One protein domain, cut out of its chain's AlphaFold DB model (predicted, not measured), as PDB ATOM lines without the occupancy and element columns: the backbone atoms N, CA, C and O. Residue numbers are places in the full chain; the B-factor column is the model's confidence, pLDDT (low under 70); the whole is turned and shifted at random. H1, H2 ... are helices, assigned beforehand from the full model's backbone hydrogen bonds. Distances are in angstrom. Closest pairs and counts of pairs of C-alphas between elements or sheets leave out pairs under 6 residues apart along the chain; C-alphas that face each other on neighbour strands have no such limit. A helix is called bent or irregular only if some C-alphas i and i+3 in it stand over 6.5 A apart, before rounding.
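This is residues 299 to 500 of the 506 residues of the protein "ABC transporter permease subunit" of Euryarchaeota archaeon (UniProt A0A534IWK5). This is an elongated helical bundle, in which the long H1 and the long arm H6b cross near the middle. H8 packs along H6b, H4b packs on H1, and H2 folds back from H1 and packs on H4b; H3 packs on H4a, the hairpin of H5 and H6a makes one end, and H7 lies toward the other. The printed part has 202 residues with eight named helices, H1 to H8 in order, and no named strand; the class is all helix. It is only just compact, close to loose, with a radius of gyration of the C-alphas of 19.7 A and spans of 68 by 36 by 24 A.

H1, residues 299 to 331, forms a hairpin with H2, residues 333 to 348; the closest C-alphas, of Ala 328 and Glu 336, are 4.1 A apart. H3, residues 351 to 362, and H2 meet only through their link. H4, residues 366 to 392, was assigned as one helix by its hydrogen bonds but is bent, C-alphas 376 and 379 being 7.2 A apart; its arms are H4a, residues 366 to 376, and H4b, residues 379 to 392. H3 and H4a are a hairpin, closest at the C-alphas of Val 355 and Val 372, 6.1 A. Residues 317 to 330 of H1 touch H4b at a steep tilt of 44 degrees, closest at the C-alphas of Gly 321 and Ala 382, 4.1 A. H5, residues 396 to 403, forms a hairpin with H6a, residues 408 to 419, closest at the C-alphas of Ile 398 and His 415, 7.2 A. H6a is an arm of H6, residues 408 to 444, also assigned as one helix by its hydrogen bonds but bent, with C-alphas 419 and 422 6.9 A apart; H6b, residues 422 to 444, is about perpendicular to H6a at 81 degrees. H6b touches H1 at a steep tilt of 47 degrees, opposite ways, closest at the C-alphas of Gly 310 and Val 432, 4.4 A. H7, residues 455 to 464, touches residues 439 to 444 of H6b, closest at the C-alphas of Ala 440 and Gly 456, 3.8 A. H8, residues 471 to 499, touches H6b at a shallow tilt of 12 degrees, opposite ways, closest at the C-alphas of Ser 433 and Ser 485, 4.7 A. H8 is only just irregular: C-alphas 474 and 477 are 6.6 A apart. H2 and H8 are apart. Every O i to N i+4 pair is within hydrogen-bond range in H2, H3, H4a, H4b, H5 and H7; the counts are 27 of 29 in H1, 5 of 8 in H6a, 18 of 19 in H6b and 22 of 25 in H8.

H1 begins at C-alpha 299, (37.434, -35.375, 31.241), and is 47.5 A long from first to last C-alpha. H6b measures 33.6 A. H8 measures 41.3 A and ends at C-alpha 499, (37.496, -38.587, -3.440).

The two C-alphas farthest apart, of Val 403 and Gln 469, are 69.8 A apart. The printed part has no cut, and no link between helices is long. The mean pLDDT of the printed part is 92.3, and residues 499 to 500 are under 70.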
ATOM      1  N   LEU A 299      38.004 -35.230  32.578       90.50
ATOM      2  CA  LEU A 299      37.434 -35.375  31.241       90.50
ATOM      3  C   LEU A 299      38.274 -34.644  30.187       90.50
ATOM      4  O   LEU A 299      38.616 -35.223  29.152       90.50
ATOM      5  N   LEU A 300      38.634 -33.386  30.457       87.25
ATOM      6  CA  LEU A 300      39.447 -32.581  29.548       87.25
ATOM      7  C   LEU A 300      40.878 -33.110  29.441       87.25
ATOM      8  O   LEU A 300      41.420 -33.201  28.340       87.25
ATOM      9  N   TRP A 301      41.492 -33.498  30.558       83.12
ATOM     10  CA  TRP A 301      42.852 -34.035  30.555       83.12
ATOM     11  C   TRP A 301      42.936 -35.395  29.858       83.12
ATOM     12  O   TRP A 301      43.852 -35.626  29.065       83.12
ATOM     13  N   GLY A 302      41.942 -36.257  30.085       87.19
ATOM     14  CA  GLY A 302      41.844 -37.586  29.485       87.19
ATOM     15  C   GLY A 302      41.734 -37.576  27.963       87.19
ATOM     16  O   GLY A 302      42.182 -38.523  27.313       87.19
ATOM     17  N   SER A 303      41.250 -36.474  27.378       90.38
ATOM     18  CA  SER A 303      41.197 -36.302  25.920       90.38
ATOM     19  C   SER A 303      42.573 -36.427  25.254       90.38
ATOM     20  O   SER A 303      42.669 -36.918  24.130       90.38
ATOM     21  N   ARG A 304      43.656 -36.047  25.949       89.75
ATOM     22  CA  ARG A 304      45.026 -36.098  25.416       89.75
ATOM     23  C   ARG A 304      45.471 -37.525  25.140       89.75
ATOM     24  O   ARG A 304      46.034 -37.782  24.083       89.75
ATOM     25  N   ILE A 305      45.200 -38.439  26.074       90.00
ATOM     26  CA  ILE A 305      45.555 -39.855  25.932       90.00
ATOM     27  C   ILE A 305      44.708 -40.496  24.834       90.00
ATOM     28  O   ILE A 305      45.267 -41.142  23.951       90.00
ATOM     29  N   ALA A 306      43.397 -40.234  24.819       90.62
ATOM     30  CA  ALA A 306      42.506 -40.742  23.776       90.62
ATOM     31  C   ALA A 306      42.967 -40.306  22.373       90.62
ATOM     32  O   ALA A 306      43.146 -41.141  21.488       90.62
ATOM     33  N   LEU A 307      43.238 -39.009  22.172       92.50
ATOM     34  CA  LEU A 307      43.705 -38.490  20.884       92.50
ATOM     35  C   LEU A 307      45.104 -39.000  20.523       92.50
ATOM     36  O   LEU A 307      45.317 -39.401  19.381       92.50
ATOM     37  N   LEU A 308      46.044 -39.030  21.473       94.81
ATOM     38  CA  LEU A 308      47.397 -39.544  21.243       94.81
ATOM     39  C   LEU A 308      47.358 -40.999  20.769       94.81
ATOM     40  O   LEU A 308      47.943 -41.320  19.735       94.81
ATOM     41  N   VAL A 309      46.647 -41.867  21.496       94.94
ATOM     42  CA  VAL A 309      46.542 -43.289  21.152       94.94
ATOM     43  C   VAL A 309      45.779 -43.471  19.846       94.94
ATOM     44  O   VAL A 309      46.235 -44.228  18.988       94.94
ATOM     45  N   GLY A 310      44.679 -42.740  19.654       94.69
ATOM     46  CA  GLY A 310      43.887 -42.757  18.428       94.69
ATOM     47  C   GLY A 310      44.715 -42.429  17.186       94.69
ATOM     48  O   GLY A 310      44.796 -43.231  16.256       94.69
ATOM     49  N   PHE A 311      45.377 -41.270  17.180       95.44
ATOM     50  CA  PHE A 311      46.182 -40.819  16.045       95.44
ATOM     51  C   PHE A 311      47.434 -41.665  15.831       95.44
ATOM     52  O   PHE A 311      47.685 -42.091  14.703       95.44
ATOM     53  N   ALA A 312      48.216 -41.931  16.883       97.56
ATOM     54  CA  ALA A 312      49.461 -42.681  16.746       97.56
ATOM     55  C   ALA A 312      49.195 -44.100  16.227       97.56
ATOM     56  O   ALA A 312      49.809 -44.522  15.244       97.56
ATOM     57  N   SER A 313      48.223 -44.805  16.816       97.38
ATOM     58  CA  SER A 313      47.882 -46.167  16.391       97.38
ATOM     59  C   SER A 313      47.357 -46.197  14.960       97.38
ATOM     60  O   SER A 313      47.721 -47.087  14.193       97.38
ATOM     61  N   ALA A 314      46.539 -45.214  14.565       96.44
ATOM     62  CA  ALA A 314      46.042 -45.115  13.197       96.44
ATOM     63  C   ALA A 314      47.171 -44.874  12.186       96.44
ATOM     64  O   ALA A 314      47.205 -45.541  11.155       96.44
ATOM     65  N   ILE A 315      48.122 -43.980  12.483       97.56
ATOM     66  CA  ILE A 315      49.281 -43.722  11.610       97.56
ATOM     67  C   ILE A 315      50.052 -45.016  11.348       97.56
ATOM     68  O   ILE A 315      50.301 -45.355  10.189       97.56
ATOM     69  N   PHE A 316      50.402 -45.761  12.397       98.25
ATOM     70  CA  PHE A 316      51.155 -47.005  12.244       98.25
ATOM     71  C   PHE A 316      50.333 -48.092  11.549       98.25
ATOM     72  O   PHE A 316      50.821 -48.705  10.600       98.25
ATOM     73  N   THR A 317      49.073 -48.273  11.948       98.00
ATOM     74  CA  THR A 317      48.140 -49.232  11.334       98.00
ATOM     75  C   THR A 317      48.028 -49.026   9.825       98.00
ATOM     76  O   THR A 317      48.172 -49.968   9.043       98.00
ATOM     77  N   ILE A 318      47.798 -47.781   9.402       97.50
ATOM     78  CA  ILE A 318      47.641 -47.432   7.990       97.50
ATOM     79  C   ILE A 318      48.966 -47.540   7.253       97.50
ATOM     80  O   ILE A 318      48.990 -48.075   6.151       97.50
ATOM     81  N   SER A 319      50.072 -47.103   7.855       97.62
ATOM     82  CA  SER A 319      51.395 -47.213   7.233       97.62
ATOM     83  C   SER A 319      51.752 -48.671   6.939       97.62
ATOM     84  O   SER A 319      52.115 -48.998   5.808       97.62
ATOM     85  N   ILE A 320      51.577 -49.566   7.918       98.25
ATOM     86  CA  ILE A 320      51.822 -51.004   7.743       98.25
ATOM     87  C   ILE A 320      50.862 -51.569   6.690       98.25
ATOM     88  O   ILE A 320      51.299 -52.237   5.751       98.25
ATOM     89  N   GLY A 321      49.568 -51.255   6.797       97.94
ATOM     90  CA  GLY A 321      48.547 -51.745   5.874       97.94
ATOM     91  C   GLY A 321      48.810 -51.334   4.426       97.94
ATOM     92  O   GLY A 321      48.772 -52.168   3.524       97.94
ATOM     93  N   VAL A 322      49.144 -50.065   4.195       97.81
ATOM     94  CA  VAL A 322      49.451 -49.522   2.867       97.81
ATOM     95  C   VAL A 322      50.707 -50.159   2.290       97.81
ATOM     96  O   VAL A 322      50.685 -50.571   1.133       97.81
ATOM     97  N   ILE A 323      51.781 -50.289   3.075       97.62
ATOM     98  CA  ILE A 323      53.025 -50.919   2.613       97.62
ATOM     99  C   ILE A 323      52.770 -52.380   2.232       97.62
ATOM    100  O   ILE A 323      53.122 -52.792   1.126       97.62
ATOM    101  N   VAL A 324      52.117 -53.157   3.103       98.06
ATOM    102  CA  VAL A 324      51.834 -54.574   2.832       98.06
ATOM    103  C   VAL A 324      50.893 -54.726   1.634       98.06
ATOM    104  O   VAL A 324      51.156 -55.547   0.755       98.06
ATOM    105  N   GLY A 325      49.843 -53.906   1.547       97.75
ATOM    106  CA  GLY A 325      48.891 -53.915   0.436       97.75
ATOM    107  C   GLY A 325      49.518 -53.529  -0.908       97.75
ATOM    108  O   GLY A 325      49.273 -54.201  -1.910       97.75
ATOM    109  N   LEU A 326      50.375 -52.500  -0.931       97.38
ATOM    110  CA  LEU A 326      51.137 -52.084  -2.117       97.38
ATOM    111  C   LEU A 326      52.052 -53.199  -2.612       97.38
ATOM    112  O   LEU A 326      52.010 -53.551  -3.791       97.38
ATOM    113  N   VAL A 327      52.854 -53.772  -1.711       97.62
ATOM    114  CA  VAL A 327      53.815 -54.826  -2.051       97.62
ATOM    115  C   VAL A 327      53.088 -56.079  -2.541       97.62
ATOM    116  O   VAL A 327      53.448 -56.620  -3.588       97.62
ATOM    117  N   ALA A 328      52.036 -56.510  -1.837       97.25
ATOM    118  CA  ALA A 328      51.254 -57.682  -2.216       97.25
ATOM    119  C   ALA A 328      50.525 -57.483  -3.555       97.25
ATOM    120  O   ALA A 328      50.598 -58.350  -4.422       97.25
ATOM    121  N   GLY A 329      49.855 -56.344  -3.755       96.06
ATOM    122  CA  GLY A 329      49.083 -56.082  -4.974       96.06
ATOM    123  C   GLY A 329      49.947 -55.871  -6.220       96.06
ATOM    124  O   GLY A 329      49.573 -56.317  -7.313       96.06
ATOM    125  N   TYR A 330      51.103 -55.212  -6.067       96.44
ATOM    126  CA  TYR A 330      51.984 -54.885  -7.189       96.44
ATOM    127  C   TYR A 330      52.860 -56.065  -7.620       96.44
ATOM    128  O   TYR A 330      52.882 -56.390  -8.808       96.44
ATOM    129  N   LEU A 331      53.565 -56.721  -6.685       94.62
ATOM    130  CA  LEU A 331      54.496 -57.805  -7.030       94.62
ATOM    131  C   LEU A 331      53.778 -59.098  -7.431       94.62
ATOM    132  O   LEU A 331      54.276 -59.832  -8.284       94.62
ATOM    133  N   GLY A 332      52.609 -59.368  -6.846       91.75
ATOM    134  CA  GLY A 332      51.826 -60.563  -7.138       91.75
ATOM    135  C   GLY A 332      52.510 -61.887  -6.758       91.75
ATOM    136  O   GLY A 332      53.535 -61.937  -6.065       91.75
ATOM    137  N   GLY A 333      51.932 -62.997  -7.221       94.19
ATOM    138  CA  GLY A 333      52.558 -64.323  -7.195       94.19
ATOM    139  C   GLY A 333      52.856 -64.845  -5.784       94.19
ATOM    140  O   GLY A 333      51.983 -64.887  -4.917       94.19
ATOM    141  N   ARG A 334      54.100 -65.289  -5.541       95.75
ATOM    142  CA  ARG A 334      54.497 -65.875  -4.244       95.75
ATOM    143  C   ARG A 334      54.492 -64.855  -3.103       95.75
ATOM    144  O   ARG A 334      54.073 -65.204  -2.005       95.75
ATOM    145  N   VAL A 335      54.932 -63.618  -3.354       94.88
ATOM    146  CA  VAL A 335      54.995 -62.563  -2.323       94.88
ATOM    147  C   VAL A 335      53.591 -62.204  -1.854       94.88
ATOM    148  O   VAL A 335      53.321 -62.195  -0.656       94.88
ATOM    149  N   GLU A 336      52.680 -61.998  -2.802       95.81
ATOM    150  CA  GLU A 336      51.261 -61.779  -2.529       95.81
ATOM    151  C   GLU A 336      50.658 -62.924  -1.716       95.81
ATOM    152  O   GLU A 336      50.018 -62.681  -0.696       95.81
ATOM    153  N   SER A 337      50.897 -64.173  -2.130       95.94
ATOM    154  CA  SER A 337      50.351 -65.339  -1.437       95.94
ATOM    155  C   SER A 337      50.826 -65.423   0.016       95.94
ATOM    156  O   SER A 337      50.013 -65.672   0.899       95.94
ATOM    157  N   ILE A 338      52.111 -65.171   0.288       97.44
ATOM    158  CA  ILE A 338      52.666 -65.208   1.651       97.44
ATOM    159  C   ILE A 338      52.087 -64.077   2.510       97.44
ATOM    160  O   ILE A 338      51.585 -64.340   3.604       97.44
ATOM    161  N   LEU A 339      52.111 -62.835   2.013       97.31
ATOM    162  CA  LEU A 339      51.615 -61.671   2.756       97.31
ATOM    163  C   LEU A 339      50.112 -61.772   3.036       97.31
ATOM    164  O   LEU A 339      49.670 -61.503   4.154       97.31
ATOM    165  N   MET A 340      49.326 -62.205   2.049       97.69
ATOM    166  CA  MET A 340      47.883 -62.358   2.220       97.69
ATOM    167  C   MET A 340      47.528 -63.549   3.101       97.69
ATOM    168  O   MET A 340      46.639 -63.410   3.926       97.69
ATOM    169  N   ARG A 341      48.269 -64.665   3.047       96.50
ATOM    170  CA  ARG A 341      48.079 -65.765   4.008       96.50
ATOM    171  C   ARG A 341      48.342 -65.322   5.443       96.50
ATOM    172  O   ARG A 341      47.566 -65.661   6.326       96.50
ATOM    173  N   PHE A 342      49.400 -64.547   5.682       95.81
ATOM    174  CA  PHE A 342      49.673 -63.997   7.013       95.81
ATOM    175  C   PHE A 342      48.556 -63.050   7.478       95.81
ATOM    176  O   PHE A 342      48.072 -63.157   8.602       95.81
ATOM    177  N   THR A 343      48.088 -62.185   6.575       96.31
ATOM    178  CA  THR A 343      46.932 -61.299   6.792       96.31
ATOM    179  C   THR A 343      45.678 -62.099   7.162       96.31
ATOM    180  O   THR A 343      44.973 -61.751   8.109       96.31
ATOM    181  N   ASP A 344      45.408 -63.192   6.444       95.75
ATOM    182  CA  ASP A 344      44.245 -64.050   6.660       95.75
ATOM    183  C   ASP A 344      44.310 -64.765   8.017       95.75
ATOM    184  O   ASP A 344      43.299 -64.823   8.711       95.75
ATOM    185  N   VAL A 345      45.491 -65.232   8.439       95.31
ATOM    186  CA  VAL A 345      45.691 -65.847   9.765       95.31
ATOM    187  C   VAL A 345      45.334 -64.875  10.889       95.31
ATOM    188  O   VAL A 345      44.620 -65.262  11.811       95.31
ATOM    189  N   ILE A 346      45.778 -63.616  10.810       94.06
ATOM    190  CA  ILE A 346      45.463 -62.619  11.845       94.06
ATOM    191  C   ILE A 346      43.961 -62.312  11.867       94.06
ATOM    192  O   ILE A 346      43.370 -62.243  12.939       94.06
ATOM    193  N   LEU A 347      43.325 -62.170  10.699       93.88
ATOM    194  CA  LEU A 347      41.902 -61.818  10.596       93.88
ATOM    195  C   LEU A 347      40.943 -62.923  11.058       93.88
ATOM    196  O   LEU A 347      39.792 -62.626  11.371       93.88
ATOM    197  N   VAL A 348      41.389 -64.181  11.085       96.38
ATOM    198  CA  VAL A 348      40.605 -65.295  11.641       96.38
ATOM    199  C   VAL A 348      40.535 -65.217  13.171       96.38
ATOM    200  O   VAL A 348      39.567 -65.694  13.765       96.38
ATOM    201  N   ILE A 349      41.529 -64.604  13.818       94.88
ATOM    202  CA  ILE A 349      41.556 -64.449  15.272       94.88
ATOM    203  C   ILE A 349      40.659 -63.266  15.671       94.88
ATOM    204  O   ILE A 349      40.801 -62.171  15.122       94.88
ATOM    205  N   PRO A 350      39.762 -63.426  16.662       93.81
ATOM    206  CA  PRO A 350      38.997 -62.310  17.205       93.81
ATOM    207  C   PRO A 350      39.910 -61.181  17.711       93.81
ATOM    208  O   PRO A 350      40.733 -61.385  18.606       93.81
ATOM    209  N   VAL A 351      39.728 -59.978  17.157       91.56
ATOM    210  CA  VAL A 351      40.607 -58.818  17.402       91.56
ATOM    211  C   VAL A 351      40.684 -58.464  18.885       91.56
ATOM    212  O   VAL A 351      41.782 -58.328  19.413       91.56
ATOM    213  N   LEU A 352      39.544 -58.352  19.577       90.94
ATOM    214  CA  LEU A 352      39.521 -57.961  20.991       90.94
ATOM    215  C   LEU A 352      40.302 -58.945  21.887       90.94
ATOM    216  O   LEU A 352      41.220 -58.491  22.567       90.94
ATOM    217  N   PRO A 353      40.037 -60.270  21.869       94.38
ATOM    218  CA  PRO A 353      40.863 -61.241  22.588       94.38
ATOM    219  C   PRO A 353      42.356 -61.160  22.264       94.38
ATOM    220  O   PRO A 353      43.177 -61.214  23.177       94.38
ATOM    221  N   LEU A 354      42.716 -60.996  20.987       95.19
ATOM    222  CA  LEU A 354      44.117 -60.890  20.580       95.19
ATOM    223  C   LEU A 354      44.793 -59.654  21.186       95.19
ATOM    224  O   LEU A 354      45.882 -59.758  21.746       95.19
ATOM    225  N   VAL A 355      44.129 -58.498  21.117       95.06
ATOM    226  CA  VAL A 355      44.620 -57.245  21.699       95.06
ATOM    227  C   VAL A 355      44.758 -57.371  23.220       95.06
ATOM    228  O   VAL A 355      45.776 -56.953  23.762       95.06
ATOM    229  N   ILE A 356      43.788 -57.984  23.907       94.31
ATOM    230  CA  ILE A 356      43.834 -58.198  25.365       94.31
ATOM    231  C   ILE A 356      45.045 -59.049  25.754       94.31
ATOM    232  O   ILE A 356      45.789 -58.670  26.655       94.31
ATOM    233  N   ILE A 357      45.266 -60.176  25.069       95.44
ATOM    234  CA  ILE A 357      46.394 -61.074  25.357       95.44
ATOM    235  C   ILE A 357      47.723 -60.345  25.143       95.44
ATOM    236  O   ILE A 357      48.600 -60.396  26.003       95.44
ATOM    237  N   LEU A 358      47.874 -59.636  24.023       95.81
ATOM    238  CA  LEU A 358      49.109 -58.913  23.720       95.81
ATOM    239  C   LEU A 358      49.360 -57.757  24.696       95.81
ATOM    240  O   LEU A 358      50.490 -57.587  25.153       95.81
ATOM    241  N   ALA A 359      48.325 -56.995  25.057       93.81
ATOM    242  CA  ALA A 359      48.431 -55.922  26.041       93.81
ATOM    243  C   ALA A 359      48.783 -56.464  27.436       93.81
ATOM    244  O   ALA A 359      49.636 -55.899  28.116       93.81
ATOM    245  N   ALA A 360      48.200 -57.598  27.835       92.69
ATOM    246  CA  ALA A 360      48.524 -58.257  29.099       92.69
ATOM    247  C   ALA A 360      49.977 -58.761  29.148       92.69
ATOM    248  O   ALA A 360      50.622 -58.657  30.187       92.69
ATOM    249  N   VAL A 361      50.508 -59.276  28.030       95.25
ATOM    250  CA  VAL A 361      51.900 -59.757  27.941       95.25
ATOM    251  C   VAL A 361      52.909 -58.606  27.946       95.25
ATOM    252  O   VAL A 361      53.953 -58.718  28.583       95.25
ATOM    253  N   LEU A 362      52.622 -57.509  27.241       93.69
ATOM    254  CA  LEU A 362      53.523 -56.351  27.170       93.69
ATOM    255  C   LEU A 362      53.480 -55.476  28.433       93.69
ATOM    256  O   LEU A 362      54.441 -54.761  28.710       93.69
ATOM    257  N   GLY A 363      52.391 -55.548  29.199       89.75
ATOM    258  CA  GLY A 363      52.180 -54.778  30.419       89.75
ATOM    259  C   GLY A 363      51.531 -53.412  30.178       89.75
ATOM    260  O   GLY A 363      51.413 -52.936  29.046       89.75
ATOM    261  N   ALA A 364      51.114 -52.777  31.275       86.19
ATOM    262  CA  ALA A 364      50.443 -51.479  31.259       86.19
ATOM    263  C   ALA A 364      51.354 -50.375  30.698       86.19
ATOM    264  O   ALA A 364      52.512 -50.245  31.094       86.19
ATOM    265  N   GLY A 365      50.822 -49.565  29.782       87.94
ATOM    266  CA  GLY A 365      51.549 -48.433  29.211       87.94
ATOM    267  C   GLY A 365      50.917 -47.911  27.926       87.94
ATOM    268  O   GLY A 365      50.545 -48.684  27.041       87.94
ATOM    269  N   VAL A 366      50.857 -46.585  27.781       90.19
ATOM    270  CA  VAL A 366      50.291 -45.923  26.588       90.19
ATOM    271  C   VAL A 366      51.001 -46.375  25.304       90.19
ATOM    272  O   VAL A 366      50.353 -46.675  24.303       90.19
ATOM    273  N   GLY A 367      52.333 -46.494  25.337       93.69
ATOM    274  CA  GLY A 367      53.129 -46.965  24.197       93.69
ATOM    275  C   GLY A 367      52.845 -48.420  23.812       93.69
ATOM    276  O   GLY A 367      52.751 -48.732  22.626       93.69
ATOM    277  N   ASN A 368      52.637 -49.296  24.800       93.94
ATOM    278  CA  ASN A 368      52.296 -50.699  24.559       93.94
ATOM    279  C   ASN A 368      50.923 -50.821  23.901       93.94
ATOM    280  O   ASN A 368      50.780 -51.554  22.927       93.94
ATOM    281  N   ILE A 369      49.935 -50.052  24.368       94.50
ATOM    282  CA  ILE A 369      48.602 -50.012  23.754       94.50
ATOM    283  C   ILE A 369      48.700 -49.579  22.287       94.50
ATOM    284  O   ILE A 369      48.146 -50.251  21.416       94.50
ATOM    285  N   ILE A 370      49.458 -48.513  21.998       96.75
ATOM    286  CA  ILE A 370      49.682 -48.048  20.621       96.75
ATOM    287  C   ILE A 370      50.290 -49.162  19.765       96.75
ATOM    288  O   ILE A 370      49.811 -49.429  18.660       96.75
ATOM    289  N   LEU A 371      51.323 -49.839  20.268       96.75
ATOM    290  CA  LEU A 371      52.004 -50.919  19.557       96.75
ATOM    291  C   LEU A 371      51.054 -52.086  19.259       96.75
ATOM    292  O   LEU A 371      50.995 -52.547  18.117       96.75
ATOM    293  N   VAL A 372      50.283 -52.537  20.249       96.50
ATOM    294  CA  VAL A 372      49.345 -53.658  20.091       96.50
ATOM    295  C   VAL A 372      48.272 -53.334  19.060       96.50
ATOM    296  O   VAL A 372      48.056 -54.125  18.138       96.50
ATOM    297  N   ILE A 373      47.629 -52.167  19.170       96.69
ATOM    298  CA  ILE A 373      46.597 -51.745  18.214       96.69
ATOM    299  C   ILE A 373      47.194 -51.682  16.800       96.69
ATOM    300  O   ILE A 373      46.583 -52.171  15.851       96.69
ATOM    301  N   SER A 374      48.415 -51.159  16.663       97.00
ATOM    302  CA  SER A 374      49.097 -51.008  15.372       97.00
ATOM    303  C   SER A 374      49.416 -52.339  14.687       97.00
ATOM    304  O   SER A 374      49.205 -52.481  13.482       97.00
ATOM    305  N   ILE A 375      49.912 -53.326  15.440       95.12
ATOM    306  CA  ILE A 375      50.292 -54.646  14.905       95.12
ATOM    307  C   ILE A 375      49.066 -55.503  14.577       95.12
ATOM    308  O   ILE A 375      49.129 -56.343  13.680       95.12
ATOM    309  N   VAL A 376      47.947 -55.292  15.266       96.25
ATOM    310  CA  VAL A 376      46.721 -56.068  15.039       96.25
ATOM    311  C   VAL A 376      45.804 -55.415  13.998       96.25
ATOM    312  O   VAL A 376      45.109 -56.123  13.275       96.25
ATOM    313  N   GLY A 377      45.799 -54.084  13.880       95.50
ATOM    314  CA  GLY A 377      44.810 -53.346  13.083       95.50
ATOM    315  C   GLY A 377      45.056 -53.290  11.569       95.50
ATOM    316  O   GLY A 377      44.129 -53.040  10.798       95.50
ATOM    317  N   TRP A 378      46.287 -53.510  11.105       97.38
ATOM    318  CA  TRP A 378      46.671 -53.313   9.696       97.38
ATOM    319  C   TRP A 378      46.113 -54.324   8.661       97.38
ATOM    320  O   TRP A 378      45.973 -53.925   7.498       97.38
ATOM    321  N   PRO A 379      45.775 -55.594   8.989       97.00
ATOM    322  CA  PRO A 379      45.411 -56.606   7.991       97.00
ATOM    323  C   PRO A 379      44.215 -56.234   7.103       97.00
ATOM    324  O   PRO A 379      44.241 -56.444   5.888       97.00
ATOM    325  N   GLY A 380      43.168 -55.644   7.690       95.44
ATOM    326  CA  GLY A 380      41.984 -55.212   6.941       95.44
ATOM    327  C   GLY A 380      42.324 -54.144   5.900       95.44
ATOM    328  O   GLY A 380      41.919 -54.245   4.741       95.44
ATOM    329  N   VAL A 381      43.151 -53.172   6.291       96.25
ATOM    330  CA  VAL A 381      43.633 -52.094   5.415       96.25
ATOM    331  C   VAL A 381      44.496 -52.664   4.292       96.25
ATOM    332  O   VAL A 381      44.284 -52.320   3.130       96.25
ATOM    333  N   ALA A 382      45.415 -53.587   4.597       98.00
ATOM    334  CA  ALA A 382      46.258 -54.224   3.585       98.00
ATOM    335  C   ALA A 382      45.446 -54.939   2.503       98.00
ATOM    336  O   ALA A 382      45.758 -54.819   1.317       98.00
ATOM    337  N   ARG A 383      44.375 -55.641   2.892       96.56
ATOM    338  CA  ARG A 383      43.497 -56.336   1.945       96.56
ATOM    339  C   ARG A 383      42.789 -55.363   1.000       96.56
ATOM    340  O   ARG A 383      42.721 -55.632  -0.198       96.56
ATOM    341  N   VAL A 384      42.296 -54.240   1.521       95.69
ATOM    342  CA  VAL A 384      41.605 -53.226   0.710       95.69
ATOM    343  C   VAL A 384      42.580 -52.491  -0.209       95.69
ATOM    344  O   VAL A 384      42.324 -52.382  -1.407       95.69
ATOM    345  N   ILE A 385      43.731 -52.056   0.311       97.38
ATOM    346  CA  ILE A 385      44.764 -51.401  -0.501       97.38
ATOM    347  C   ILE A 385      45.264 -52.348  -1.595       97.38
ATOM    348  O   ILE A 385      45.391 -51.926  -2.739       97.38
ATOM    349  N   ARG A 386      45.476 -53.639  -1.299       97.38
ATOM    350  CA  ARG A 386      45.834 -54.639  -2.319       97.38
ATOM    351  C   ARG A 386      44.817 -54.683  -3.459       97.38
ATOM    352  O   ARG A 386      45.226 -54.729  -4.618       97.38
ATOM    353  N   ALA A 387      43.522 -54.704  -3.145       95.94
ATOM    354  CA  ALA A 387      42.466 -54.745  -4.154       95.94
ATOM    355  C   ALA A 387      42.510 -53.512  -5.071       95.94
ATOM    356  O   ALA A 387      42.421 -53.646  -6.292       95.94
ATOM    357  N   GLU A 388      42.742 -52.328  -4.503       95.25
ATOM    358  CA  GLU A 388      42.885 -51.098  -5.286       95.25
ATOM    359  C   GLU A 388      44.162 -51.104  -6.140       95.25
ATOM    360  O   GLU A 388      44.152 -50.724  -7.310       95.25
ATOM    361  N   VAL A 389      45.268 -51.616  -5.600       96.88
ATOM    362  CA  VAL A 389      46.542 -51.739  -6.322       96.88
ATOM    363  C   VAL A 389      46.429 -52.700  -7.508       96.88
ATOM    364  O   VAL A 389      47.008 -52.427  -8.561       96.88
ATOM    365  N   LEU A 390      45.674 -53.795  -7.373       95.38
ATOM    366  CA  LEU A 390      45.374 -54.724  -8.471       95.38
ATOM    367  C   LEU A 390      44.653 -54.023  -9.632       95.38
ATOM    368  O   LEU A 390      44.990 -54.274 -10.781       95.38
ATOM    369  N   SER A 391      43.730 -53.107  -9.335       93.56
ATOM    370  CA  SER A 391      43.044 -52.282 -10.341       93.56
ATOM    371  C   SER A 391      43.970 -51.217 -10.946       93.56
ATOM    372  O   SER A 391      44.017 -51.018 -12.161       93.56
ATOM    373  N   LEU A 392      44.759 -50.530 -10.113       94.00
ATOM    374  CA  LEU A 392      45.642 -49.451 -10.561       94.00
ATOM    375  C   LEU A 392      46.807 -49.944 -11.420       94.00
ATOM    376  O   LEU A 392      47.202 -49.243 -12.351       94.00
ATOM    377  N   LYS A 393      47.361 -51.130 -11.141       93.75
ATOM    378  CA  LYS A 393      48.530 -51.644 -11.876       93.75
ATOM    379  C   LYS A 393      48.241 -51.985 -13.342       93.75
ATOM    380  O   LYS A 393      49.198 -52.113 -14.101       93.75
ATOM    381  N   GLU A 394      46.964 -52.138 -13.703       93.56
ATOM    382  CA  GLU A 394      46.470 -52.410 -15.062       93.56
ATOM    383  C   GLU A 394      46.141 -51.120 -15.842       93.56
ATOM    384  O   GLU A 394      45.656 -51.163 -16.970       93.56
ATOM    385  N   ARG A 395      46.374 -49.936 -15.253       93.88
ATOM    386  CA  ARG A 395      46.093 -48.650 -15.907       93.88
ATOM    387  C   ARG A 395      47.188 -48.276 -16.925       93.88
ATOM    388  O   ARG A 395      48.372 -48.403 -16.607       93.88
ATOM    389  N   PRO A 396      46.842 -47.636 -18.066       94.12
ATOM    390  CA  PRO A 396      47.804 -47.300 -19.130       94.12
ATOM    391  C   PRO A 396      49.006 -46.437 -18.706       94.12
ATOM    392  O   PRO A 396      50.088 -46.535 -19.287       94.12
ATOM    393  N   PHE A 397      48.850 -45.579 -17.690       92.75
ATOM    394  CA  PHE A 397      49.954 -44.743 -17.200       92.75
ATOM    395  C   PHE A 397      51.031 -45.564 -16.470       92.75
ATOM    396  O   PHE A 397      52.200 -45.178 -16.474       92.75
ATOM    397  N   ILE A 398      50.661 -46.706 -15.879       95.44
ATOM    398  CA  ILE A 398      51.606 -47.639 -15.259       95.44
ATOM    399  C   ILE A 398      52.389 -48.389 -16.336       95.44
ATOM    400  O   ILE A 398      53.608 -48.520 -16.216       95.44
ATOM    401  N   ASP A 399      51.723 -48.826 -17.406       92.50
ATOM    402  CA  ASP A 399      52.392 -49.468 -18.544       92.50
ATOM    403  C   ASP A 399      53.373 -48.506 -19.220       92.50
ATOM    404  O   ASP A 399      54.529 -48.855 -19.461       92.50
ATOM    405  N   SER A 400      52.963 -47.251 -19.409       93.12
ATOM    406  CA  SER A 400      53.828 -46.190 -19.943       93.12
ATOM    407  C   SER A 400      55.071 -45.964 -19.067       93.12
ATOM    408  O   SER A 400      56.193 -45.862 -19.574       93.12
ATOM    409  N   ALA A 401      54.900 -45.941 -17.738       92.56
ATOM    410  CA  ALA A 401      56.010 -45.815 -16.796       92.56
ATOM    411  C   ALA A 401      56.977 -47.012 -16.866       92.56
ATOM    412  O   ALA A 401      58.194 -46.811 -16.811       92.56
ATOM    413  N   ARG A 402      56.464 -48.242 -17.041       93.06
ATOM    414  CA  ARG A 402      57.303 -49.439 -17.248       93.06
ATOM    415  C   ARG A 402      58.104 -49.355 -18.543       93.06
ATOM    416  O   ARG A 402      59.303 -49.614 -18.511       93.06
ATOM    417  N   VAL A 403      57.479 -48.953 -19.651       94.62
ATOM    418  CA  VAL A 403      58.152 -48.811 -20.958       94.62
ATOM    419  C   VAL A 403      59.262 -47.756 -20.910       94.62
ATOM    420  O   VAL A 403      60.303 -47.926 -21.534       94.62
ATOM    421  N   THR A 404      59.091 -46.712 -20.095       94.12
ATOM    422  CA  THR A 404      60.112 -45.666 -19.878       94.12
ATOM    423  C   THR A 404      61.231 -46.113 -18.911       94.12
ATOM    424  O   THR A 404      62.129 -45.342 -18.584       94.12
ATOM    425  N   GLY A 405      61.205 -47.363 -18.435       94.06
ATOM    426  CA  GLY A 405      62.248 -47.943 -17.585       94.06
ATOM    427  C   GLY A 405      62.143 -47.575 -16.102       94.06
ATOM    428  O   GLY A 405      63.140 -47.623 -15.379       94.06
ATOM    429  N   ALA A 406      60.960 -47.186 -15.607       94.56
ATOM    430  CA  ALA A 406      60.773 -46.955 -14.176       94.56
ATOM    431  C   ALA A 406      60.944 -48.261 -13.377       94.56
ATOM    432  O   ALA A 406      60.351 -49.288 -13.698       94.56
ATOM    433  N   SER A 407      61.730 -48.216 -12.297       95.62
ATOM    434  CA  SER A 407      61.900 -49.369 -11.407       95.62
ATOM    435  C   SER A 407      60.608 -49.704 -10.653       95.62
ATOM    436  O   SER A 407      59.790 -48.827 -10.377       95.62
ATOM    437  N   ASN A 408      60.456 -50.962 -10.230       93.62
ATOM    438  CA  ASN A 408      59.300 -51.424  -9.448       93.62
ATOM    439  C   ASN A 408      59.031 -50.566  -8.202       93.62
ATOM    440  O   ASN A 408      57.891 -50.198  -7.932       93.62
ATOM    441  N   VAL A 409      60.085 -50.188  -7.471       95.00
ATOM    442  CA  VAL A 409      59.979 -49.312  -6.292       95.00
ATOM    443  C   VAL A 409      59.484 -47.920  -6.687       95.00
ATOM    444  O   VAL A 409      58.597 -47.374  -6.031       95.00
ATOM    445  N   ARG A 410      60.000 -47.361  -7.792       95.00
ATOM    446  CA  ARG A 410      59.537 -46.070  -8.318       95.00
ATOM    447  C   ARG A 410      58.062 -46.140  -8.709       95.00
ATOM    448  O   ARG A 410      57.317 -45.226  -8.374       95.00
ATOM    449  N   ILE A 411      57.625 -47.220  -9.352       95.81
ATOM    450  CA  ILE A 411      56.222 -47.407  -9.731       95.81
ATOM    451  C   ILE A 411      55.328 -47.500  -8.495       95.81
ATOM    452  O   ILE A 411      54.357 -46.747  -8.394       95.81
ATOM    453  N   MET A 412      55.685 -48.334  -7.517       95.25
ATOM    454  CA  MET A 412      54.906 -48.479  -6.285       95.25
ATOM    455  C   MET A 412      54.764 -47.154  -5.533       95.25
ATOM    456  O   MET A 412      53.643 -46.742  -5.266       95.25
ATOM    457  N   PHE A 413      55.859 -46.456  -5.225       95.31
ATOM    458  CA  PHE A 413      55.802 -45.293  -4.329       95.31
ATOM    459  C   PHE A 413      55.529 -43.958  -5.025       95.31
ATOM    460  O   PHE A 413      55.016 -43.041  -4.390       95.31
ATOM    461  N   ARG A 414      55.855 -43.816  -6.316       94.56
ATOM    462  CA  ARG A 414      55.676 -42.547  -7.043       94.56
ATOM    463  C   ARG A 414      54.495 -42.545  -8.005       94.56
ATOM    464  O   ARG A 414      54.030 -41.465  -8.355       94.56
ATOM    465  N   HIS A 415      53.997 -43.714  -8.409       93.69
ATOM    466  CA  HIS A 415      52.849 -43.809  -9.313       93.69
ATOM    467  C   HIS A 415      51.624 -44.433  -8.642       93.69
ATOM    468  O   HIS A 415      50.540 -43.884  -8.777       93.69
ATOM    469  N   ILE A 416      51.763 -45.517  -7.876       95.06
ATOM    470  CA  ILE A 416      50.602 -46.198  -7.271       95.06
ATOM    471  C   ILE A 416      50.239 -45.608  -5.902       95.06
ATOM    472  O   ILE A 416      49.081 -45.264  -5.681       95.06
ATOM    473  N   ALA A 417      51.211 -45.434  -5.001       94.06
ATOM    474  CA  ALA A 417      50.983 -44.953  -3.638       94.06
ATOM    475  C   ALA A 417      50.207 -43.620  -3.577       94.06
ATOM    476  O   ALA A 417      49.247 -43.547  -2.812       94.06
ATOM    477  N   PRO A 418      50.509 -42.597  -4.407       92.88
ATOM    478  CA  PRO A 418      49.734 -41.355  -4.409       92.88
ATOM    479  C   PRO A 418      48.274 -41.540  -4.845       92.88
ATOM    480  O   PRO A 418      47.414 -40.789  -4.402       92.88
ATOM    481  N   ASN A 419      47.982 -42.544  -5.681       92.31
ATOM    482  CA  ASN A 419      46.622 -42.835  -6.144       92.31
ATOM    483  C   ASN A 419      45.799 -43.611  -5.102       92.31
ATOM    484  O   ASN A 419      44.587 -43.435  -5.045       92.31
ATOM    485  N   VAL A 420      46.437 -44.422  -4.249       93.81
ATOM    486  CA  VAL A 420      45.755 -45.095  -3.124       93.81
ATOM    487  C   VAL A 420      45.738 -44.265  -1.842       93.81
ATOM    488  O   VAL A 420      45.000 -44.594  -0.917       93.81
ATOM    489  N   ALA A 421      46.528 -43.189  -1.765       91.19
ATOM    490  CA  ALA A 421      46.612 -42.334  -0.583       91.19
ATOM    491  C   ALA A 421      45.245 -41.790  -0.129       91.19
ATOM    492  O   ALA A 421      44.974 -41.864   1.068       91.19
ATOM    493  N   PRO A 422      44.341 -41.327  -1.018       89.81
ATOM    494  CA  PRO A 422      43.005 -40.911  -0.598       89.81
ATOM    495  C   PRO A 422      42.225 -42.037   0.102       89.81
ATOM    496  O   PRO A 422      41.666 -41.848   1.179       89.81
ATOM    497  N   LEU A 423      42.267 -43.252  -0.446       90.81
ATOM    498  CA  LEU A 423      41.640 -44.410   0.188       90.81
ATOM    499  C   LEU A 423      42.288 -44.720   1.548       90.81
ATOM    500  O   LEU A 423      41.592 -44.992   2.521       90.81
ATOM    501  N   ALA A 424      43.614 -44.626   1.649       93.00
ATOM    502  CA  ALA A 424      44.326 -44.816   2.911       93.00
ATOM    503  C   ALA A 424      43.920 -43.782   3.977       93.00
ATOM    504  O   ALA A 424      43.694 -44.157   5.126       93.00
ATOM    505  N   PHE A 425      43.771 -42.505   3.602       90.12
ATOM    506  CA  PHE A 425      43.299 -41.449   4.504       90.12
ATOM    507  C   PHE A 425      41.871 -41.700   4.990       90.12
ATOM    508  O   PHE A 425      41.597 -41.516   6.174       90.12
ATOM    509  N   LEU A 426      40.983 -42.193   4.123       90.69
ATOM    510  CA  LEU A 426      39.643 -42.611   4.534       90.69
ATOM    511  C   LEU A 426      39.715 -43.673   5.640       90.69
ATOM    512  O   LEU A 426      39.160 -43.482   6.721       90.69
ATOM    513  N   TYR A 427      40.458 -44.760   5.415       92.44
ATOM    514  CA  TYR A 427      40.615 -45.812   6.425       92.44
ATOM    515  C   TYR A 427      41.318 -45.326   7.693       92.44
ATOM    516  O   TYR A 427      41.026 -45.828   8.777       92.44
ATOM    517  N   MET A 428      42.197 -44.330   7.586       93.62
ATOM    518  CA  MET A 428      42.848 -43.712   8.738       93.62
ATOM    519  C   MET A 428      41.836 -43.094   9.698       93.62
ATOM    520  O   MET A 428      41.955 -43.291  10.903       93.62
ATOM    521  N   THR A 429      40.809 -42.411   9.186       91.50
ATOM    522  CA  THR A 429      39.767 -41.814  10.041       91.50
ATOM    523  C   THR A 429      38.997 -42.870  10.840       91.50
ATOM    524  O   THR A 429      38.768 -42.700  12.039       91.50
ATOM    525  N   PHE A 430      38.676 -44.011  10.218       91.06
ATOM    526  CA  PHE A 430      38.048 -45.138  10.906       91.06
ATOM    527  C   PHE A 430      39.000 -45.804  11.903       91.06
ATOM    528  O   PHE A 430      38.575 -46.178  12.996       91.06
ATOM    529  N   ALA A 431      40.288 -45.906  11.564       94.50
ATOM    530  CA  ALA A 431      41.305 -46.462  12.447       94.50
ATOM    531  C   ALA A 431      41.500 -45.615  13.715       94.50
ATOM    532  O   ALA A 431      41.641 -46.189  14.790       94.50
ATOM    533  N   VAL A 432      41.442 -44.278  13.621       95.12
ATOM    534  CA  VAL A 432      41.508 -43.389  14.799       95.12
ATOM    535  C   VAL A 432      40.352 -43.682  15.755       95.12
ATOM    536  O   VAL A 432      40.574 -43.923  16.939       95.12
ATOM    537  N   SER A 433      39.125 -43.715  15.231       92.81
ATOM    538  CA  SER A 433      37.916 -44.007  16.009       92.81
ATOM    539  C   SER A 433      37.978 -45.392  16.675       92.81
ATOM    540  O   SER A 433      37.784 -45.523  17.885       92.81
ATOM    541  N   GLY A 434      38.360 -46.424  15.914       93.19
ATOM    542  CA  GLY A 434      38.526 -47.783  16.438       93.19
ATOM    543  C   GLY A 434      39.625 -47.897  17.501       93.19
ATOM    544  O   GLY A 434      39.452 -48.613  18.488       93.19
ATOM    545  N   ALA A 435      40.730 -47.168  17.339       95.44
ATOM    546  CA  ALA A 435      41.827 -47.142  18.302       95.44
ATOM    547  C   ALA A 435      41.430 -46.466  19.622       95.44
ATOM    548  O   ALA A 435      41.747 -47.003  20.679       95.44
ATOM    549  N   ILE A 436      40.683 -45.354  19.579       95.25
ATOM    550  CA  ILE A 436      40.148 -44.686  20.782       95.25
ATOM    551  C   ILE A 436      39.229 -45.634  21.556       95.25
ATOM    552  O   ILE A 436      39.360 -45.777  22.770       95.25
ATOM    553  N   LEU A 437      38.318 -46.318  20.856       93.94
ATOM    554  CA  LEU A 437      37.407 -47.269  21.490       93.94
ATOM    555  C   LEU A 437      38.158 -48.458  22.107       93.94
ATOM    556  O   LEU A 437      37.821 -48.906  23.201       93.94
ATOM    557  N   THR A 438      39.184 -48.955  21.413       94.81
ATOM    558  CA  THR A 438      40.011 -50.070  21.890       94.81
ATOM    559  C   THR A 438      40.839 -49.666  23.109       94.81
ATOM    560  O   THR A 438      40.876 -50.416  24.078       94.81
ATOM    561  N   GLU A 439      41.448 -48.477  23.112       94.81
ATOM    562  CA  GLU A 439      42.142 -47.932  24.288       94.81
ATOM    563  C   GLU A 439      41.195 -47.813  25.475       94.81
ATOM    564  O   GLU A 439      41.505 -48.331  26.544       94.81
ATOM    565  N   ALA A 440      40.017 -47.217  25.278       94.56
ATOM    566  CA  ALA A 440      39.040 -47.067  26.344       94.56
ATOM    567  C   ALA A 440      38.606 -48.428  26.911       94.56
ATOM    568  O   ALA A 440      38.490 -48.570  28.127       94.56
ATOM    569  N   ALA A 441      38.419 -49.438  26.052       93.62
ATOM    570  CA  ALA A 441      38.081 -50.798  26.467       93.62
ATOM    571  C   ALA A 441      39.215 -51.471  27.261       93.62
ATOM    572  O   ALA A 441      38.946 -52.071  28.299       93.62
ATOM    573  N   LEU A 442      40.468 -51.354  26.807       94.06
ATOM    574  CA  LEU A 442      41.640 -51.905  27.500       94.06
ATOM    575  C   LEU A 442      41.879 -51.225  28.847       94.06
ATOM    576  O   LEU A 442      42.107 -51.889  29.857       94.06
ATOM    577  N   SER A 443      41.782 -49.902  28.874       92.94
ATOM    578  CA  SER A 443      41.896 -49.103  30.086       92.94
ATOM    579  C   SER A 443      40.769 -49.420  31.070       92.94
ATOM    580  O   SER A 443      41.037 -49.615  32.251       92.94
ATOM    581  N   PHE A 444      39.534 -49.607  30.588       92.44
ATOM    582  CA  PHE A 444      38.398 -50.016  31.417       92.44
ATOM    583  C   PHE A 444      38.625 -51.353  32.141       92.44
ATOM    584  O   PHE A 444      38.274 -51.496  33.312       92.44
ATOM    585  N   ILE A 445      39.242 -52.334  31.470       91.06
ATOM    586  CA  ILE A 445      39.560 -53.645  32.065       91.06
ATOM    587  C   ILE A 445      40.885 -53.664  32.846       91.06
ATOM    588  O   ILE A 445      41.265 -54.710  33.367       91.06
ATOM    589  N   GLY A 446      41.579 -52.527  32.963       88.06
ATOM    590  CA  GLY A 446      42.801 -52.390  33.762       88.06
ATOM    591  C   GLY A 446      44.105 -52.730  33.055       88.06
ATOM    592  O   GLY A 446      45.109 -52.951  33.722       88.06
ATOM    593  N   LEU A 447      44.109 -52.747  31.722       89.94
ATOM    594  CA  LEU A 447      45.327 -52.853  30.907       89.94
ATOM    595  C   LEU A 447      45.874 -51.475  30.481       89.94
ATOM    596  O   LEU A 447      46.862 -51.393  29.752       89.94
ATOM    597  N   GLY A 448      45.225 -50.398  30.935       86.44
ATOM    598  CA  GLY A 448      45.655 -49.008  30.783       86.44
ATOM    599  C   GLY A 448      46.777 -48.606  31.739       86.44
ATOM    600  O   GLY A 448      47.041 -49.274  32.736       86.44
ATOM    601  N   ASP A 449      47.424 -47.477  31.453       84.19
ATOM    602  CA  ASP A 449      48.399 -46.871  32.363       84.19
ATOM    603  C   ASP A 449      47.692 -46.118  33.498       84.19
ATOM    604  O   ASP A 449      47.281 -44.969  33.333       84.19
ATOM    605  N   VAL A 450      47.603 -46.764  34.663       80.19
ATOM    606  CA  VAL A 450      46.948 -46.246  35.877       80.19
ATOM    607  C   VAL A 450      47.566 -44.958  36.436       80.19
ATOM    608  O   VAL A 450      46.937 -44.293  37.260       80.19
ATOM    609  N   SER A 451      48.784 -44.592  36.016       78.44
ATOM    610  CA  SER A 451      49.424 -43.331  36.415       78.44
ATOM    611  C   SER A 451      48.917 -42.128  35.612       78.44
ATOM    612  O   SER A 451      49.086 -40.977  36.022       78.44
ATOM    613  N   THR A 452      48.257 -42.392  34.484       81.88
ATOM    614  CA  THR A 452      47.688 -41.382  33.595       81.88
ATOM    615  C   THR A 452      46.170 -41.426  33.639       81.88
ATOM    616  O   THR A 452      45.563 -42.455  33.904       81.88
ATOM    617  N   ILE A 453      45.524 -40.292  33.389       87.00
ATOM    618  CA  ILE A 453      44.063 -40.230  33.340       87.00
ATOM    619  C   ILE A 453      43.645 -40.314  31.880       87.00
ATOM    620  O   ILE A 453      44.053 -39.480  31.074       87.00
ATOM    621  N   SER A 454      42.847 -41.332  31.553       91.94
ATOM    622  CA  SER A 454      42.195 -41.532  30.257       91.94
ATOM    623  C   SER A 454      40.696 -41.745  30.459       91.94
ATOM    624  O   SER A 454      40.244 -42.056  31.564       91.94
ATOM    625  N   TRP A 455      39.898 -41.593  29.402       94.31
ATOM    626  CA  TRP A 455      38.454 -41.830  29.496       94.31
ATOM    627  C   TRP A 455      38.117 -43.283  29.863       94.31
ATOM    628  O   TRP A 455      37.156 -43.512  30.592       94.31
ATOM    629  N   GLY A 456      38.932 -44.254  29.435       93.44
ATOM    630  CA  GLY A 456      38.783 -45.646  29.863       93.44
ATOM    631  C   GLY A 456      39.046 -45.841  31.358       93.44
ATOM    632  O   GLY A 456      38.284 -46.540  32.020       93.44
ATOM    633  N   ILE A 457      40.058 -45.162  31.914       92.00
ATOM    634  CA  ILE A 457      40.346 -45.190  33.360       92.00
ATOM    635  C   ILE A 457      39.240 -44.498  34.159       92.00
ATOM    636  O   ILE A 457      38.836 -45.001  35.202       92.00
ATOM    637  N   MET A 458      38.672 -43.397  33.656       92.88
ATOM    638  CA  MET A 458      37.511 -42.771  34.303       92.88
ATOM    639  C   MET A 458      36.333 -43.752  34.412       92.88
ATOM    640  O   MET A 458      35.707 -43.849  35.464       92.88
ATOM    641  N   LEU A 459      36.051 -44.514  33.348       93.56
ATOM    642  CA  LEU A 459      35.012 -45.549  33.361       93.56
ATOM    643  C   LEU A 459      35.375 -46.722  34.287       93.56
ATOM    644  O   LEU A 459      34.500 -47.263  34.969       93.56
ATOM    645  N   GLN A 460      36.655 -47.106  34.332       92.75
ATOM    646  CA  GLN A 460      37.154 -48.129  35.248       92.75
ATOM    647  C   GLN A 460      36.913 -47.720  36.703       92.75
ATOM    648  O   GLN A 460      36.381 -48.511  37.484       92.75
ATOM    649  N   ASP A 461      37.259 -46.482  37.054       89.12
ATOM    650  CA  ASP A 461      37.126 -45.956  38.408       89.12
ATOM    651  C   ASP A 461      35.654 -45.926  38.856       89.12
ATOM    652  O   ASP A 461      35.360 -46.283  40.001       89.12
ATOM    653  N   VAL A 462      34.715 -45.580  37.961       90.06
ATOM    654  CA  VAL A 462      33.266 -45.657  38.236       90.06
ATOM    655  C   VAL A 462      32.856 -47.089  38.596       90.06
ATOM    656  O   VAL A 462      32.137 -47.304  39.577       90.06
ATOM    657  N   SER A 463      33.320 -48.065  37.807       88.50
ATOM    658  CA  SER A 463      33.025 -49.488  38.004       88.50
ATOM    659  C   SER A 463      33.599 -50.005  39.328       88.50
ATOM    660  O   SER A 463      32.869 -50.574  40.145       88.50
ATOM    661  N   GLN A 464      34.879 -49.734  39.599       87.62
ATOM    662  CA  GLN A 464      35.563 -50.176  40.821       87.62
ATOM    663  C   GLN A 464      35.001 -49.520  42.085       87.62
ATOM    664  O   GLN A 464      34.865 -50.178  43.117       87.62
ATOM    665  N   SER A 465      34.602 -48.251  41.998       82.69
ATOM    666  CA  SER A 465      34.023 -47.506  43.125       82.69
ATOM    667  C   SER A 465      32.550 -47.844  43.376       82.69
ATOM    668  O   SER A 465      31.929 -47.248  44.255       82.69
ATOM    669  N   LYS A 466      31.956 -48.763  42.594       81.56
ATOM    670  CA  LYS A 466      30.516 -49.082  42.608       81.56
ATOM    671  C   LYS A 466      29.632 -47.836  42.436       81.56
ATOM    672  O   LYS A 466      28.484 -47.808  42.873       81.56
ATOM    673  N   ALA A 467      30.153 -46.812  41.759       80.19
ATOM    674  CA  ALA A 467      29.533 -45.500  41.616       80.19
ATOM    675  C   ALA A 467      28.658 -45.404  40.353       80.19
ATOM    676  O   ALA A 467      28.514 -44.335  39.771       80.19
ATOM    677  N   LEU A 468      28.046 -46.512  39.921       77.56
ATOM    678  CA  LEU A 468      27.248 -46.571  38.686       77.56
ATOM    679  C   LEU A 468      26.047 -45.608  38.685       77.56
ATOM    680  O   LEU A 468      25.558 -45.237  37.624       77.56
ATOM    681  N   GLN A 469      25.583 -45.188  39.864       78.31
ATOM    682  CA  GLN A 469      24.509 -44.199  40.013       78.31
ATOM    683  C   GLN A 469      24.981 -42.748  39.786       78.31
ATOM    684  O   GLN A 469      24.153 -41.865  39.563       78.31
ATOM    685  N   ALA A 470      26.294 -42.488  39.808       82.69
ATOM    686  CA  ALA A 470      26.880 -41.174  39.555       82.69
ATOM    687  C   ALA A 470      26.922 -40.889  38.044       82.69
ATOM    688  O   ALA A 470      27.965 -40.969  37.391       82.69
ATOM    689  N   TRP A 471      25.763 -40.559  37.470       85.50
ATOM    690  CA  TRP A 471      25.613 -40.305  36.032       85.50
ATOM    691  C   TRP A 471      26.530 -39.183  35.522       85.50
ATOM    692  O   TRP A 471      27.015 -39.267  34.396       85.50
ATOM    693  N   TRP A 472      26.825 -38.180  36.355       82.75
ATOM    694  CA  TRP A 472      27.766 -37.091  36.056       82.75
ATOM    695  C   TRP A 472      29.223 -37.558  35.937       82.75
ATOM    696  O   TRP A 472      30.038 -36.847  35.364       82.75
ATOM    697  N   TRP A 473      29.563 -38.743  36.448       86.12
ATOM    698  CA  TRP A 473      30.889 -39.349  36.315       86.12
ATOM    699  C   TRP A 473      30.935 -40.373  35.176       86.12
ATOM    700  O   TRP A 473      31.889 -40.401  34.402       86.12
ATOM    701  N   LEU A 474      29.874 -41.176  35.036       89.56
ATOM    702  CA  LEU A 474      29.773 -42.249  34.042       89.56
ATOM    703  C   LEU A 474      29.525 -41.738  32.615       89.56
ATOM    704  O   LEU A 474      30.190 -42.175  31.674       89.56
ATOM    705  N   LEU A 475      28.540 -40.852  32.431       92.00
ATOM    706  CA  LEU A 475      28.088 -40.447  31.096       92.00
ATOM    707  C   LEU A 475      29.100 -39.574  30.345       92.00
ATOM    708  O   LEU A 475      29.277 -39.817  29.151       92.00
ATOM    709  N   PRO A 476      29.782 -38.589  30.965       93.50
ATOM    710  CA  PRO A 476      30.666 -37.696  30.219       93.50
ATOM    711  C   PRO A 476      31.812 -38.377  29.456       93.50
ATOM    712  O   PRO A 476      31.939 -38.083  28.267       93.50
ATOM    713  N   PRO A 477      32.619 -39.296  30.034       94.06
ATOM    714  CA  PRO A 477      33.664 -39.976  29.264       94.06
ATOM    715  C   PRO A 477      33.076 -40.846  28.144       94.06
ATOM    716  O   PRO A 477      33.614 -40.860  27.039       94.06
ATOM    717  N   GLY A 478      31.931 -41.503  28.377       93.81
ATOM    718  CA  GLY A 478      31.225 -42.260  27.339       93.81
ATOM    719  C   GLY A 478      30.753 -41.378  26.178       93.81
ATOM    720  O   GLY A 478      30.986 -41.708  25.017       93.81
ATOM    721  N   LEU A 479      30.151 -40.223  26.478       95.50
ATOM    722  CA  LEU A 479      29.729 -39.241  25.475       95.50
ATOM    723  C   LEU A 479      30.916 -38.617  24.735       95.50
ATOM    724  O   LEU A 479      30.830 -38.368  23.537       95.50
ATOM    725  N   ALA A 480      32.036 -38.382  25.414       94.88
ATOM    726  CA  ALA A 480      33.232 -37.852  24.772       94.88
ATOM    727  C   ALA A 480      33.820 -38.851  23.759       94.88
ATOM    728  O   ALA A 480      34.127 -38.462  22.630       94.88
ATOM    729  N   ILE A 481      33.884 -40.143  24.118       93.81
ATOM    730  CA  ILE A 481      34.285 -41.223  23.202       93.81
ATOM    731  C   ILE A 481      33.344 -41.279  21.994       93.81
ATOM    732  O   ILE A 481      33.818 -41.345  20.858       93.81
ATOM    733  N   THR A 482      32.024 -41.240  22.197       92.88
ATOM    734  CA  THR A 482      31.068 -41.338  21.082       92.88
ATOM    735  C   THR A 482      31.114 -40.116  20.173       92.88
ATOM    736  O   THR A 482      31.158 -40.280  18.955       92.88
ATOM    737  N   LEU A 483      31.165 -38.903  20.729       94.62
ATOM    738  CA  LEU A 483      31.215 -37.662  19.955       94.62
ATOM    739  C   LEU A 483      32.506 -37.545  19.144       94.62
ATOM    740  O   LEU A 483      32.441 -37.205  17.962       94.62
ATOM    741  N   ILE A 484      33.667 -37.868  19.729       92.00
ATOM    742  CA  ILE A 484      34.930 -37.817  18.982       92.00
ATOM    743  C   ILE A 484      34.961 -38.889  17.887       92.00
ATOM    744  O   ILE A 484      35.364 -38.615  16.756       92.00
ATOM    745  N   SER A 485      34.461 -40.090  18.190       88.00
ATOM    746  CA  SER A 485      34.379 -41.197  17.232       88.00
ATOM    747  C   SER A 485      33.453 -40.855  16.065       88.00
ATOM    748  O   SER A 485      33.782 -41.136  14.911       88.00
ATOM    749  N   LEU A 486      32.322 -40.206  16.355       91.00
ATOM    750  CA  LEU A 486      31.385 -39.707  15.355       91.00
ATOM    751  C   LEU A 486      32.013 -38.596  14.508       91.00
ATOM    752  O   LEU A 486      31.879 -38.628  13.288       91.00
ATOM    753  N   ALA A 487      32.731 -37.653  15.119       92.38
ATOM    754  CA  ALA A 487      33.417 -36.589  14.391       92.38
ATOM    755  C   ALA A 487      34.421 -37.162  13.377       92.38
ATOM    756  O   ALA A 487      34.375 -36.798  12.203       92.38
ATOM    757  N   PHE A 488      35.262 -38.121  13.784       87.88
ATOM    758  CA  PHE A 488      36.186 -38.790  12.860       87.88
ATOM    759  C   PHE A 488      35.464 -39.584  11.772       87.88
ATOM    760  O   PHE A 488      35.867 -39.531  10.610       87.88
ATOM    761  N   PHE A 489      34.376 -40.277  12.115       84.38
ATOM    762  CA  PHE A 489      33.565 -40.991  11.133       84.38
ATOM    763  C   PHE A 489      32.967 -40.048  10.076       84.38
ATOM    764  O   PHE A 489      33.009 -40.354   8.882       84.38
ATOM    765  N   LEU A 490      32.443 -38.892  10.494       89.19
ATOM    766  CA  LEU A 490      31.886 -37.877   9.597       89.19
ATOM    767  C   LEU A 490      32.964 -37.241   8.712       89.19
ATOM    768  O   LEU A 490      32.733 -37.064   7.519       89.19
ATOM    769  N   VAL A 491      34.149 -36.956   9.262       88.81
ATOM    770  CA  VAL A 491      35.302 -36.475   8.481       88.81
ATOM    771  C   VAL A 491      35.700 -37.502   7.420       88.81
ATOM    772  O   VAL A 491      35.907 -37.133   6.266       88.81
ATOM    773  N   GLY A 492      35.742 -38.788   7.780       84.44
ATOM    774  CA  GLY A 492      35.986 -39.878   6.835       84.44
ATOM    775  C   GLY A 492      34.956 -39.911   5.709       84.44
ATOM    776  O   GLY A 492      35.318 -39.881   4.539       84.44
ATOM    777  N   ARG A 493      33.665 -39.893   6.055       82.88
ATOM    778  CA  ARG A 493      32.557 -39.853   5.084       82.88
ATOM    779  C   ARG A 493      32.656 -38.670   4.120       82.88
ATOM    780  O   ARG A 493      32.572 -38.871   2.914       82.88
ATOM    781  N   ALA A 494      32.868 -37.464   4.643       85.44
ATOM    782  CA  ALA A 494      33.014 -36.266   3.822       85.44
ATOM    783  C   ALA A 494      34.224 -36.370   2.880       85.44
ATOM    784  O   ALA A 494      34.159 -35.956   1.723       85.44
ATOM    785  N   PHE A 495      35.324 -36.960   3.352       81.12
ATOM    786  CA  PHE A 495      36.496 -37.203   2.520       81.12
ATOM    787  C   PHE A 495      36.212 -38.218   1.401       81.12
ATOM    788  O   PHE A 495      36.581 -37.974   0.253       81.12
ATOM    789  N   ASP A 496      35.509 -39.313   1.701       77.38
ATOM    790  CA  ASP A 496      35.103 -40.319   0.707       77.38
ATOM    791  C   ASP A 496      34.223 -39.715  -0.401       77.38
ATOM    792  O   ASP A 496      34.431 -39.984  -1.583       77.38
ATOM    793  N   GLU A 497      33.292 -38.822  -0.048       76.94
ATOM    794  CA  GLU A 497      32.446 -38.110  -1.018       76.94
ATOM    795  C   GLU A 497      33.247 -37.214  -1.975       76.94
ATOM    796  O   GLU A 497      32.918 -37.118  -3.162       76.94
ATOM    797  N   ILE A 498      34.310 -36.569  -1.486       76.94
ATOM    798  CA  ILE A 498      35.187 -35.722  -2.309       76.94
ATOM    799  C   ILE A 498      36.056 -36.581  -3.236       76.94
ATOM    800  O   ILE A 498      36.264 -36.231  -4.401       76.94
ATOM    801  N   VAL A 499      36.570 -37.699  -2.725       69.69
ATOM    802  CA  VAL A 499      37.496 -38.587  -3.440       69.69
ATOM    803  C   VAL A 499      36.781 -39.447  -4.474       69.69
ATOM    804  O   VAL A 499      37.355 -39.743  -5.524       69.69
ATOM    805  N   ASN A 500      35.536 -39.842  -4.210       64.25
ATOM    806  CA  ASN A 500      34.766 -40.708  -5.088       64.25
ATOM    807  C   ASN A 500      33.738 -39.905  -5.910       64.25
ATOM    808  O   ASN A 500      32.595 -39.721  -5.482       64.25
TER     809      ASN A 500